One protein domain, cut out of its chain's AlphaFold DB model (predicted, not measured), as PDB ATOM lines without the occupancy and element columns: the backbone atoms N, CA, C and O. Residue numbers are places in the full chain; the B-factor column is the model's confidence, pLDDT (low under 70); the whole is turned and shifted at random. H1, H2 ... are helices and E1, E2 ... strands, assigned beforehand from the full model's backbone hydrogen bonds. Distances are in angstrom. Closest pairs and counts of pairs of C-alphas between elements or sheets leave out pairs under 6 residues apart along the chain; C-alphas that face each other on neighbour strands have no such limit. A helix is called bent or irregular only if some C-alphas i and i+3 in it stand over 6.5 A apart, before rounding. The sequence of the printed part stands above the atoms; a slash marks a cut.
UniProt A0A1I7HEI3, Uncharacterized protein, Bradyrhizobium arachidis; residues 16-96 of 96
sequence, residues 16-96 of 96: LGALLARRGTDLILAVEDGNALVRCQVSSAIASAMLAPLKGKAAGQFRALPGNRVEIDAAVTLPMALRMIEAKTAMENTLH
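AT A GLANCE: This is residues 16 to 96 of the 96 residues of an uncharacterized protein of Bradyrhizobium arachidis (UniProt A0A1I7HEI3). A twisted sheet of four strands has two helices, H2 and H3, side by side over one face, while the short helix H1 crosses the other face near the beginning of E1. The 81 printed residues hold three named helices and four named strands, along the chain H1 E1 E2 H2 E3 E4 H3; the class is mixed, helices and strands. The sheet's order is E1 E2 E4 E3, antiparallel throughout. The whole is compact, with a radius of gyration of the C-alphas of 11.9 A, and rounded, spanning 34 by 28 by 24 A.

HOW THE PARTS SIT: The sheet runs, strand beside strand, E1, residues 27 to 32, E2, residues 35 to 43, E4, residues 69 to 77, and E3, residues 62 to 65; E1 and E3 are its edge strands. The hairpin E1 and E2 has N 30 and O 37 within hydrogen-bond range at 3.0 A. E2 and E4 are antiparallel at 166 degrees, with N 38 and O 74 at 2.9 A. The hairpin E3 and E4 has N 63 and O 71 at 2.8 A. H3, residues 78 to 95, is on the sheet at a height of 9.7 A and runs along the strands, at 9 degrees to E2 on the local plane; the closest C-alphas of the two are those of Ala 36 and Leu 78, 5.0 A apart. H2, residues 44 to 54, is on the same face at a height of 9.0 A, over E2 and E4. H2 and H3 touch, the closest C-alphas being those of Met 50 and Met 84 at 4.5 A, with a shallow tilt of 31 degrees, opposite ways. E2, H2 and E3 form a split strand-helix-strand unit, two strands running the same way with E4 between them in the sheet, and its crossover is right-handed. H1, residues 16 to 23, is on the opposite face at a height of 8.6 A and runs across the strands, at 88 degrees to E1 on the local plane; it is apart from H2 and H3. In H1 and H3 every O i to N i+4 pair is within hydrogen-bond range, in H2 5 of 7.

IN THESE COORDINATES: E2 measures 24.7 A from first to last C-alpha, E4 24.2 A, E1 16.7 A and E3 9.7 A. H3 measures 26.0 A, H2 15.7 A and H1 10.5 A. H2 is only just irregular: C-alphas 50 and 53 are 6.9 A apart. H1 begins with C-alpha 16 at (-2.044, -3.557, 186.221), E2 with C-alpha 35 at (-6.216, -15.460, 201.612), and H3 ends with C-alpha 95 at (15.174, -18.875, 181.445).

THE WHOLE: The two C-alphas farthest apart are those of Asp 33 and Gly 67, at 35.6 A. The printed part has no cut and no long link; H2 to E3, with 7 residues between them, is short, and the other links are tight. The mean pLDDT of the printed part is 90.5, and residue 96 is under 70.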
ATOM      1  N   LEU A  16      -2.939  -2.810 185.323       83.75
ATOM      2  CA  LEU A  16      -2.044  -3.557 186.221       83.75
ATOM      3  C   LEU A  16      -0.572  -3.405 185.816       83.75
ATOM      4  O   LEU A  16       0.276  -3.165 186.672       83.75
ATOM      5  N   GLY A  17      -0.260  -3.490 184.522       82.00
ATOM      6  CA  GLY A  17       1.103  -3.290 184.022       82.00
ATOM      7  C   GLY A  17       1.657  -1.902 184.354       82.00
ATOM      8  O   GLY A  17       2.800  -1.777 184.788       82.00
ATOM      9  N   ALA A  18       0.832  -0.862 184.226       84.38
ATOM     10  CA  ALA A  18       1.207   0.500 184.591       84.38
ATOM     11  C   ALA A  18       1.316   0.684 186.113       84.38
ATOM     12  O   ALA A  18       2.223   1.368 186.585       84.38
ATOM     13  N   LEU A  19       0.456   0.030 186.899       86.06
ATOM     14  CA  LEU A  19       0.540   0.011 188.359       86.06
ATOM     15  C   LEU A  19       1.849  -0.625 188.839       86.06
ATOM     16  O   LEU A  19       2.495  -0.073 189.730       86.06
ATOM     17  N   LEU A  20       2.230  -1.760 188.249       87.31
ATOM     18  CA  LEU A  20       3.489  -2.458 188.508       87.31
ATOM     19  C   LEU A  20       4.686  -1.562 188.158       87.31
ATOM     20  O   LEU A  20       5.534  -1.308 189.014       87.31
ATOM     21  N   ALA A  21       4.687  -0.975 186.956       87.38
ATOM     22  CA  ALA A  21       5.730  -0.051 186.508       87.38
ATOM     23  C   ALA A  21       5.857   1.180 187.420       87.38
ATOM     24  O   ALA A  21       6.960   1.539 187.826       87.38
ATOM     25  N   ARG A  22       4.733   1.792 187.819       87.00
ATOM     26  CA  ARG A  22       4.709   2.946 188.733       87.00
ATOM     27  C   ARG A  22       5.263   2.605 190.115       87.00
ATOM     28  O   ARG A  22       5.838   3.469 190.767       87.00
ATOM     29  N   ARG A  23       5.055   1.374 190.585       86.50
ATOM     30  CA  ARG A  23       5.587   0.894 191.869       86.50
ATOM     31  C   ARG A  23       7.035   0.407 191.774       86.50
ATOM     32  O   ARG A  23       7.639   0.188 192.816       86.50
ATOM     33  N   GLY A  24       7.581   0.244 190.566       85.81
ATOM     34  CA  GLY A  24       8.904  -0.346 190.357       85.81
ATOM     35  C   GLY A  24       8.973  -1.814 190.785       85.81
ATOM     36  O   GLY A  24      10.031  -2.289 191.180       85.81
ATOM     37  N   THR A  25       7.841  -2.521 190.751       89.00
ATOM     38  CA  THR A  25       7.713  -3.922 191.178       89.00
ATOM     39  C   THR A  25       7.114  -4.752 190.055       89.00
ATOM     40  O   THR A  25       6.244  -4.270 189.339       89.00
ATOM     41  N   ASP A  26       7.498  -6.014 189.946       90.25
ATOM     42  CA  ASP A  26       6.997  -6.974 188.957       90.25
ATOM     43  C   ASP A  26       5.833  -7.846 189.476       90.25
ATOM     44  O   ASP A  26       5.108  -8.462 188.689       90.25
ATOM     45  N   LEU A  27       5.616  -7.861 190.795       93.19
ATOM     46  CA  LEU A  27       4.561  -8.614 191.466       93.19
ATOM     47  C   LEU A  27       3.978  -7.841 192.656       93.19
ATOM     48  O   LEU A  27       4.691  -7.205 193.430       93.19
ATOM     49  N   ILE A  28       2.661  -7.944 192.834       93.44
ATOM     50  CA  ILE A  28       1.940  -7.484 194.021       93.44
ATOM     51  C   ILE A  28       1.323  -8.698 194.712       93.44
ATOM     52  O   ILE A  28       0.547  -9.437 194.106       93.44
ATOM     53  N   LEU A  29       1.623  -8.849 195.999       93.31
ATOM     54  CA  LEU A  29       0.986  -9.802 196.901       93.31
ATOM     55  C   LEU A  29       0.224  -9.021 197.975       93.31
ATOM     56  O   LEU A  29       0.828  -8.251 198.720       93.31
ATOM     57  N   ALA A  30      -1.091  -9.208 198.057       92.81
ATOM     58  CA  ALA A  30      -1.902  -8.702 199.165       92.81
ATOM     59  C   ALA A  30      -2.445  -9.885 199.967       92.81
ATOM     60  O   ALA A  30      -2.949 -10.827 199.368       92.81
ATOM     61  N   VAL A  31      -2.327  -9.850 201.294       93.75
ATOM     62  CA  VAL A  31      -2.731 -10.951 202.181       93.75
ATOM     63  C   VAL A  31      -3.758 -10.437 203.179       93.75
ATOM     64  O   VAL A  31      -3.512  -9.438 203.851       93.75
ATOM     65  N   GLU A  32      -4.885 -11.131 203.281       91.62
ATOM     66  CA  GLU A  32      -5.973 -10.813 204.204       91.62
ATOM     67  C   GLU A  32      -6.638 -12.115 204.666       91.62
ATOM     68  O   GLU A  32      -7.000 -12.958 203.845       91.62
ATOM     69  N   ASP A  33      -6.744 -12.311 205.983       89.81
ATOM     70  CA  ASP A  33      -7.423 -13.455 206.614       89.81
ATOM     71  C   ASP A  33      -7.052 -14.839 206.035       89.81
ATOM     72  O   ASP A  33      -7.898 -15.702 205.810       89.81
ATOM     73  N   GLY A  34      -5.760 -15.064 205.763       86.00
ATOM     74  CA  GLY A  34      -5.245 -16.332 205.219       86.00
ATOM     75  C   GLY A  34      -5.463 -16.526 203.713       86.00
ATOM     76  O   GLY A  34      -4.986 -17.514 203.140       86.00
ATOM     77  N   ASN A  35      -6.118 -15.568 203.059       90.62
ATOM     78  CA  ASN A  35      -6.216 -15.460 201.612       90.62
ATOM     79  C   ASN A  35      -5.146 -14.510 201.079       90.62
ATOM     80  O   ASN A  35      -4.638 -13.638 201.781       90.62
ATOM     81  N   ALA A  36      -4.793 -14.706 199.819       94.25
ATOM     82  CA  ALA A  36      -3.784 -13.950 199.118       94.25
ATOM     83  C   ALA A  36      -4.269 -13.604 197.708       94.25
ATOM     84  O   ALA A  36      -4.769 -14.460 196.978       94.25
ATOM     85  N   LEU A  37      -4.082 -12.346 197.329       93.69
ATOM     86  CA  LEU A  37      -4.268 -11.851 195.976       93.69
ATOM     87  C   LEU A  37      -2.895 -11.695 195.320       93.69
ATOM     88  O   LEU A  37      -2.097 -10.850 195.739       93.69
ATOM     89  N   VAL A  38      -2.629 -12.514 194.306       94.12
ATOM     90  CA  VAL A  38      -1.400 -12.488 193.505       94.12
ATOM     91  C   VAL A  38      -1.681 -11.759 192.203       94.12
ATOM     92  O   VAL A  38      -2.505 -12.210 191.409       94.12
ATOM     93  N   ARG A  39      -0.974 -10.650 191.972       94.31
ATOM     94  CA  ARG A  39      -1.103  -9.841 190.757       94.31
ATOM     95  C   ARG A  39       0.244  -9.593 190.102       94.31
ATOM     96  O   ARG A  39       1.113  -8.973 190.712       94.31
ATOM     97  N   CYS A  40       0.417 -10.038 188.864       94.25
ATOM     98  CA  CYS A  40       1.643  -9.814 188.096       94.25
ATOM     99  C   CYS A  40       1.393  -9.864 186.581       94.25
ATOM    100  O   CYS A  40       0.356 -10.341 186.121       94.25
ATOM    101  N   GLN A  41       2.361  -9.376 185.802       94.06
ATOM    102  CA  GLN A  41       2.395  -9.553 184.349       94.06
ATOM    103  C   GLN A  41       3.699 -10.230 183.942       94.06
ATOM    104  O   GLN A  41       4.772  -9.642 184.058       94.06
ATOM    105  N   VAL A  42       3.597 -11.445 183.418       93.69
ATOM    106  CA  VAL A  42       4.744 -12.308 183.109       93.69
ATOM    107  C   VAL A  42       4.645 -12.855 181.683       93.69
ATOM    108  O   VAL A  42       3.655 -12.626 180.988       93.69
ATOM    109  N   SER A  43       5.676 -13.551 181.205       94.38
ATOM    110  CA  SER A  43       5.591 -14.285 179.937       94.38
ATOM    111  C   SER A  43       4.647 -15.483 180.063       94.38
ATOM    112  O   SER A  43       4.436 -16.005 181.160       94.38
ATOM    113  N   SER A  44       4.111 -15.978 178.945       92.69
ATOM    114  CA  SER A  44       3.238 -17.165 178.959       92.69
ATOM    115  C   SER A  44       3.901 -18.404 179.579       92.69
ATOM    116  O   SER A  44       3.224 -19.197 180.230       92.69
ATOM    117  N   ALA A  45       5.222 -18.562 179.424       93.56
ATOM    118  CA  ALA A  45       5.978 -19.670 180.015       93.56
ATOM    119  C   ALA A  45       5.984 -19.599 181.551       93.56
ATOM    120  O   ALA A  45       5.643 -20.574 182.222       93.56
ATOM    121  N   ILE A  46       6.292 -18.421 182.102       95.44
ATOM    122  CA  ILE A  46       6.272 -18.182 183.549       95.44
ATOM    123  C   ILE A  46       4.842 -18.302 184.083       95.44
ATOM    124  O   ILE A  46       4.629 -18.948 185.106       95.44
ATOM    125  N   ALA A  47       3.843 -17.770 183.373       94.44
ATOM    126  CA  ALA A  47       2.448 -17.895 183.792       94.44
ATOM    127  C   ALA A  47       1.986 -19.352 183.883       94.44
ATOM    128  O   ALA A  47       1.322 -19.721 184.848       94.44
ATOM    129  N   SER A  48       2.367 -20.194 182.921       93.50
ATOM    130  CA  SER A  48       2.060 -21.627 182.963       93.50
ATOM    131  C   SER A  48       2.625 -22.288 184.227       93.50
ATOM    132  O   SER A  48       1.904 -22.997 184.930       93.50
ATOM    133  N   ALA A  49       3.879 -21.980 184.580       94.94
ATOM    134  CA  ALA A  49       4.507 -22.479 185.803       94.94
ATOM    135  C   ALA A  49       3.799 -21.968 187.068       94.94
ATOM    136  O   ALA A  49       3.488 -22.757 187.960       94.94
ATOM    137  N   MET A  50       3.481 -20.671 187.122       95.00
ATOM    138  CA  MET A  50       2.769 -20.060 188.246       95.00
ATOM    139  C   MET A  50       1.366 -20.641 188.446       95.00
ATOM    140  O   MET A  50       0.922 -20.766 189.581       95.00
ATOM    141  N   LEU A  51       0.654 -20.990 187.374       93.38
ATOM    142  CA  LEU A  51      -0.724 -21.490 187.442       93.38
ATOM    143  C   LEU A  51      -0.803 -23.017 187.620       93.38
ATOM    144  O   LEU A  51      -1.841 -23.525 188.050       93.38
ATOM    145  N   ALA A  52       0.272 -23.763 187.344       92.44
ATOM    146  CA  ALA A  52       0.312 -25.222 187.481       92.44
ATOM    147  C   ALA A  52      -0.123 -25.747 188.874       92.44
ATOM    148  O   ALA A  52      -0.907 -26.705 188.924       92.44
ATOM    149  N   PRO A  53       0.264 -25.121 190.010       91.56
ATOM    150  CA  PRO A  53      -0.195 -25.524 191.343       91.56
ATOM    151  C   PRO A  53      -1.720 -25.500 191.532       91.56
ATOM    152  O   PRO A  53      -2.242 -26.199 192.403       91.56
ATOM    153  N   LEU A  54      -2.448 -24.739 190.706       88.12
ATOM    154  CA  LEU A  54      -3.902 -24.587 190.787       88.12
ATOM    155  C   LEU A  54      -4.674 -25.755 190.156       88.12
ATOM    156  O   LEU A  54      -5.893 -25.823 190.318       88.12
ATOM    157  N   LYS A  55      -3.997 -26.681 189.455       83.50
ATOM    158  CA  LYS A  55      -4.574 -27.923 188.895       83.50
ATOM    159  C   LYS A  55      -5.892 -27.720 188.118       83.50
ATOM    160  O   LYS A  55      -6.812 -28.524 188.239       83.50
ATOM    161  N   GLY A  56      -6.012 -26.628 187.360       73.62
ATOM    162  CA  GLY A  56      -7.214 -26.310 186.571       73.62
ATOM    163  C   GLY A  56      -8.218 -25.361 187.238       73.62
ATOM    164  O   GLY A  56      -9.168 -24.937 186.590       73.62
ATOM    165  N   LYS A  57      -7.986 -24.929 188.486       76.81
ATOM    166  CA  LYS A  57      -8.777 -23.871 189.153       76.81
ATOM    167  C   LYS A  57      -8.382 -22.446 188.745       76.81
ATOM    168  O   LYS A  57      -8.846 -21.486 189.343       76.81
ATOM    169  N   ALA A  58      -7.535 -22.311 187.726       75.25
ATOM    170  CA  ALA A  58      -7.032 -21.036 187.225       75.25
ATOM    171  C   ALA A  58      -8.039 -20.276 186.338       75.25
ATOM    172  O   ALA A  58      -7.741 -19.172 185.891       75.25
ATOM    173  N   ALA A  59      -9.211 -20.852 186.043       74.31
ATOM    174  CA  ALA A  59     -10.221 -20.195 185.220       74.31
ATOM    175  C   ALA A  59     -10.639 -18.852 185.849       74.31
ATOM    176  O   ALA A  59     -11.066 -18.806 187.000       74.31
ATOM    177  N   GLY A  60     -10.478 -17.762 185.094       81.00
ATOM    178  CA  GLY A  60     -10.754 -16.399 185.560       81.00
ATOM    179  C   GLY A  60      -9.649 -15.756 186.408       81.00
ATOM    180  O   GLY A  60      -9.807 -14.607 186.795       81.00
ATOM    181  N   GLN A  61      -8.538 -16.456 186.671       85.00
ATOM    182  CA  GLN A  61      -7.403 -15.941 187.458       85.00
ATOM    183  C   GLN A  61      -6.258 -15.394 186.596       85.00
ATOM    184  O   GLN A  61      -5.217 -14.980 187.106       85.00
ATOM    185  N   PHE A  62      -6.412 -15.447 185.276       91.12
ATOM    186  CA  PHE A  62      -5.436 -14.923 184.338       91.12
ATOM    187  C   PHE A  62      -6.111 -14.412 183.072       91.12
ATOM    188  O   PHE A  62      -7.236 -14.795 182.734       91.12
ATOM    189  N   ARG A  63      -5.380 -13.576 182.341       91.12
ATOM    190  CA  ARG A  63      -5.790 -13.028 181.055       91.12
ATOM    191  C   ARG A  63      -4.594 -12.945 180.118       91.12
ATOM    192  O   ARG A  63      -3.542 -12.419 180.477       91.12
ATOM    193  N   ALA A  64      -4.763 -13.454 178.903       90.75
ATOM    194  CA  ALA A  64      -3.755 -13.322 177.860       90.75
ATOM    195  C   ALA A  64      -3.658 -11.865 177.384       90.75
ATOM    196  O   ALA A  64      -4.674 -11.197 177.189       90.75
ATOM    197  N   LEU A  65      -2.431 -11.392 177.182       90.25
ATOM    198  CA  LEU A  65      -2.107 -10.074 176.645       90.25
ATOM    199  C   LEU A  65      -1.355 -10.221 175.308       90.25
ATOM    200  O   LEU A  65      -0.768 -11.273 175.032       90.25
ATOM    201  N   PRO A  66      -1.319  -9.169 174.467       88.75
ATOM    202  CA  PRO A  66      -0.479  -9.155 173.273       88.75
ATOM    203  C   PRO A  66       1.006  -9.392 173.595       88.75
ATOM    204  O   PRO A  66       1.490  -9.042 174.673       88.75
ATOM    205  N   GLY A  67       1.748  -9.956 172.637       89.44
ATOM    206  CA  GLY A  67       3.203 -10.115 172.757       89.44
ATOM    207  C   GLY A  67       3.653 -11.235 173.697       89.44
ATOM    208  O   GLY A  67       4.687 -11.102 174.343       89.44
ATOM    209  N   ASN A  68       2.895 -12.336 173.777       91.56
ATOM    210  CA  ASN A  68       3.228 -13.513 174.596       91.56
ATOM    211  C   ASN A  68       3.338 -13.208 176.104       91.56
ATOM    212  O   ASN A  68       4.153 -13.795 176.826       91.56
ATOM    213  N   ARG A  69       2.519 -12.262 176.568       91.31
ATOM    214  CA  ARG A  69       2.410 -11.875 177.972       91.31
ATOM    215  C   ARG A  69       1.093 -12.367 178.548       91.31
ATOM    216  O   ARG A  69       0.091 -12.488 177.848       91.31
ATOM    217  N   VAL A  70       1.098 -12.617 179.843       93.44
ATOM    218  CA  VAL A  70      -0.073 -13.028 180.604       93.44
ATOM    219  C   VAL A  70      -0.135 -12.179 181.854       93.44
ATOM    220  O   VAL A  70       0.855 -11.993 182.560       93.44
ATOM    221  N   GLU A  71      -1.322 -11.660 182.108       93.62
ATOM    222  CA  GLU A  71      -1.674 -11.072 183.380       93.62
ATOM    223  C   GLU A  71      -2.234 -12.151 184.297       93.62
ATOM    224  O   GLU A  71      -3.115 -12.903 183.885       93.62
ATOM    225  N   ILE A  72      -1.736 -12.219 185.525       93.69
ATOM    226  CA  ILE A  72      -2.297 -13.049 186.588       93.69
ATOM    227  C   ILE A  72      -2.958 -12.112 187.590       93.69
ATOM    228  O   ILE A  72      -2.328 -11.157 188.043       93.69
ATOM    229  N   ASP A  73      -4.208 -12.408 187.924       92.69
ATOM    230  CA  ASP A  73      -4.977 -11.789 189.000       92.69
ATOM    231  C   ASP A  73      -5.705 -12.909 189.753       92.69
ATOM    232  O   ASP A  73      -6.833 -13.293 189.440       92.69
ATOM    233  N   ALA A  74      -4.977 -13.540 190.673       91.94
ATOM    234  CA  ALA A  74      -5.371 -14.790 191.305       91.94
ATOM    235  C   ALA A  74      -5.688 -14.581 192.787       91.94
ATOM    236  O   ALA A  74      -4.808 -14.235 193.576       91.94
ATOM    237  N   ALA A  75      -6.936 -14.852 193.174       92.12
ATOM    238  CA  ALA A  75      -7.352 -14.951 194.570       92.12
ATOM    239  C   ALA A  75      -7.230 -16.408 195.041       92.12
ATOM    240  O   ALA A  75      -7.976 -17.288 194.607       92.12
ATOM    241  N   VAL A  76      -6.257 -16.672 195.910       92.12
ATOM    242  CA  VAL A  76      -5.886 -18.016 196.367       92.12
ATOM    243  C   VAL A  76      -5.610 -18.018 197.871       92.12
ATOM    244  O   VAL A  76      -5.578 -16.974 198.511       92.12
ATOM    245  N   THR A  77      -5.397 -19.184 198.476       94.00
ATOM    246  CA  THR A  77      -4.925 -19.240 199.868       94.00
ATOM    247  C   THR A  77      -3.462 -18.804 199.954       94.00
ATOM    248  O   THR A  77      -2.703 -18.987 198.998       94.00
ATOM    249  N   LEU A  78      -3.022 -18.286 201.104       93.12
ATOM    250  CA  LEU A  78      -1.624 -17.881 201.294       93.12
ATOM    251  C   LEU A  78      -0.610 -18.999 200.954       93.12
ATOM    252  O   LEU A  78       0.319 -18.727 200.193       93.12
ATOM    253  N   PRO A  79      -0.784 -20.264 201.395       94.75
ATOM    254  CA  PRO A  79       0.127 -21.343 201.005       94.75
ATOM    255  C   PRO A  79       0.174 -21.583 199.494       94.75
ATOM    256  O   PRO A  79       1.202 -21.992 198.960       94.75
ATOM    257  N   MET A  80      -0.935 -21.342 198.793       95.25
ATOM    258  CA  MET A  80      -0.974 -21.471 197.343       95.25
ATOM    259  C   MET A  80      -0.242 -20.310 196.669       95.25
ATOM    260  O   MET A  80       0.570 -20.562 195.788       95.25
ATOM    261  N   ALA A  81      -0.456 -19.070 197.117       95.06
ATOM    262  CA  ALA A  81       0.270 -17.909 196.602       95.06
ATOM    263  C   ALA A  81       1.790 -18.081 196.721       95.06
ATOM    264  O   ALA A  81       2.509 -17.798 195.766       95.06
ATOM    265  N   LEU A  82       2.273 -18.615 197.847       95.44
ATOM    266  CA  LEU A  82       3.696 -18.910 198.034       95.44
ATOM    267  C   LEU A  82       4.215 -19.912 196.996       95.44
ATOM    268  O   LEU A  82       5.224 -19.642 196.355       95.44
ATOM    269  N   ARG A  83       3.481 -21.002 196.730       96.38
ATOM    270  CA  ARG A  83       3.844 -21.967 195.674       96.38
ATOM    271  C   ARG A  83       3.857 -21.347 194.278       96.38
ATOM    272  O   ARG A  83       4.699 -21.704 193.461       96.38
ATOM    273  N   MET A  84       2.926 -20.436 193.989       95.62
ATOM    274  CA  MET A  84       2.907 -19.715 192.711       95.62
ATOM    275  C   MET A  84       4.147 -18.824 192.564       95.62
ATOM    276  O   MET A  84       4.750 -18.787 191.494       95.62
ATOM    277  N   ILE A  85       4.546 -18.127 193.633       95.25
ATOM    278  CA  ILE A  85       5.740 -17.269 193.654       95.25
ATOM    279  C   ILE A  85       7.020 -18.106 193.546       95.25
ATOM    280  O   ILE A  85       7.901 -17.767 192.765       95.25
ATOM    281  N   GLU A  86       7.113 -19.232 194.252       96.00
ATOM    282  CA  GLU A  86       8.236 -20.168 194.112       96.00
ATOM    283  C   GLU A  86       8.361 -20.686 192.674       96.00
ATOM    284  O   GLU A  86       9.459 -20.714 192.118       96.00
ATOM    285  N   ALA A  87       7.238 -21.034 192.036       95.38
ATOM    286  CA  ALA A  87       7.220 -21.467 190.643       95.38
ATOM    287  C   ALA A  87       7.652 -20.356 189.669       95.38
ATOM    288  O   ALA A  87       8.348 -20.649 188.696       95.38
ATOM    289  N   LYS A  88       7.291 -19.089 189.941       94.88
ATOM    290  CA  LYS A  88       7.797 -17.921 189.197       94.88
ATOM    291  C   LYS A  88       9.320 -17.870 189.266       94.88
ATOM    292  O   LYS A  88       9.965 -17.927 188.225       94.88
ATOM    293  N   THR A  89       9.877 -17.847 190.475       94.31
ATOM    294  CA  THR A  89      11.325 -17.742 190.700       94.31
ATOM    295  C   THR A  89      12.090 -18.910 190.077       94.31
ATOM    296  O   THR A  89      13.121 -18.715 189.440       94.31
ATOM    297  N   ALA A  90      11.580 -20.137 190.212       94.69
ATOM    298  CA  ALA A  90      12.201 -21.315 189.613       94.69
ATOM    299  C   ALA A  90      12.227 -21.239 188.076       94.69
ATOM    300  O   ALA A  90      13.231 -21.587 187.453       94.69
ATOM    301  N   MET A  91      11.136 -20.765 187.464       94.94
ATOM    302  CA  MET A  91      11.052 -20.616 186.012       94.94
ATOM    303  C   MET A  91      11.927 -19.465 185.505       94.94
ATOM    304  O   MET A  91      12.594 -19.617 184.487       94.94
ATOM    305  N   GLU A  92      11.984 -18.345 186.226       92.38
ATOM    306  CA  GLU A  92      12.885 -17.227 185.913       92.38
ATOM    307  C   GLU A  92      14.348 -17.685 185.903       92.38
ATOM    308  O   GLU A  92      15.047 -17.446 184.924       92.38
ATOM    309  N   ASN A  93      14.775 -18.455 186.906       92.19
ATOM    310  CA  ASN A  93      16.127 -19.024 186.968       92.19
ATOM    311  C   ASN A  93      16.423 -20.064 185.876       92.19
ATOM    312  O   ASN A  93      17.579 -20.397 185.655       92.19
ATOM    313  N   THR A  94      15.399 -20.637 185.243       92.19
ATOM    314  CA  THR A  94      15.585 -21.595 184.139       92.19
ATOM    315  C   THR A  94      15.741 -20.878 182.796       92.19
ATOM    316  O   THR A  94      16.326 -21.424 181.863       92.19
ATOM    317  N   LEU A  95      15.183 -19.670 182.675       86.75
ATOM    318  CA  LEU A  95      15.174 -18.875 181.445       86.75
ATOM    319  C   LEU A  95      16.331 -17.860 181.362       86.75
ATOM    320  O   LEU A  95      16.515 -17.259 180.301       86.75
ATOM    321  N   HIS A  96      17.073 -17.667 182.455       69.44
ATOM    322  CA  HIS A  96      18.233 -16.781 182.587       69.44
ATOM    323  C   HIS A  96      19.518 -17.584 182.788       69.44
ATOM    324  O   HIS A  96      20.554 -17.137 182.246       69.44
TER     325      HIS A  96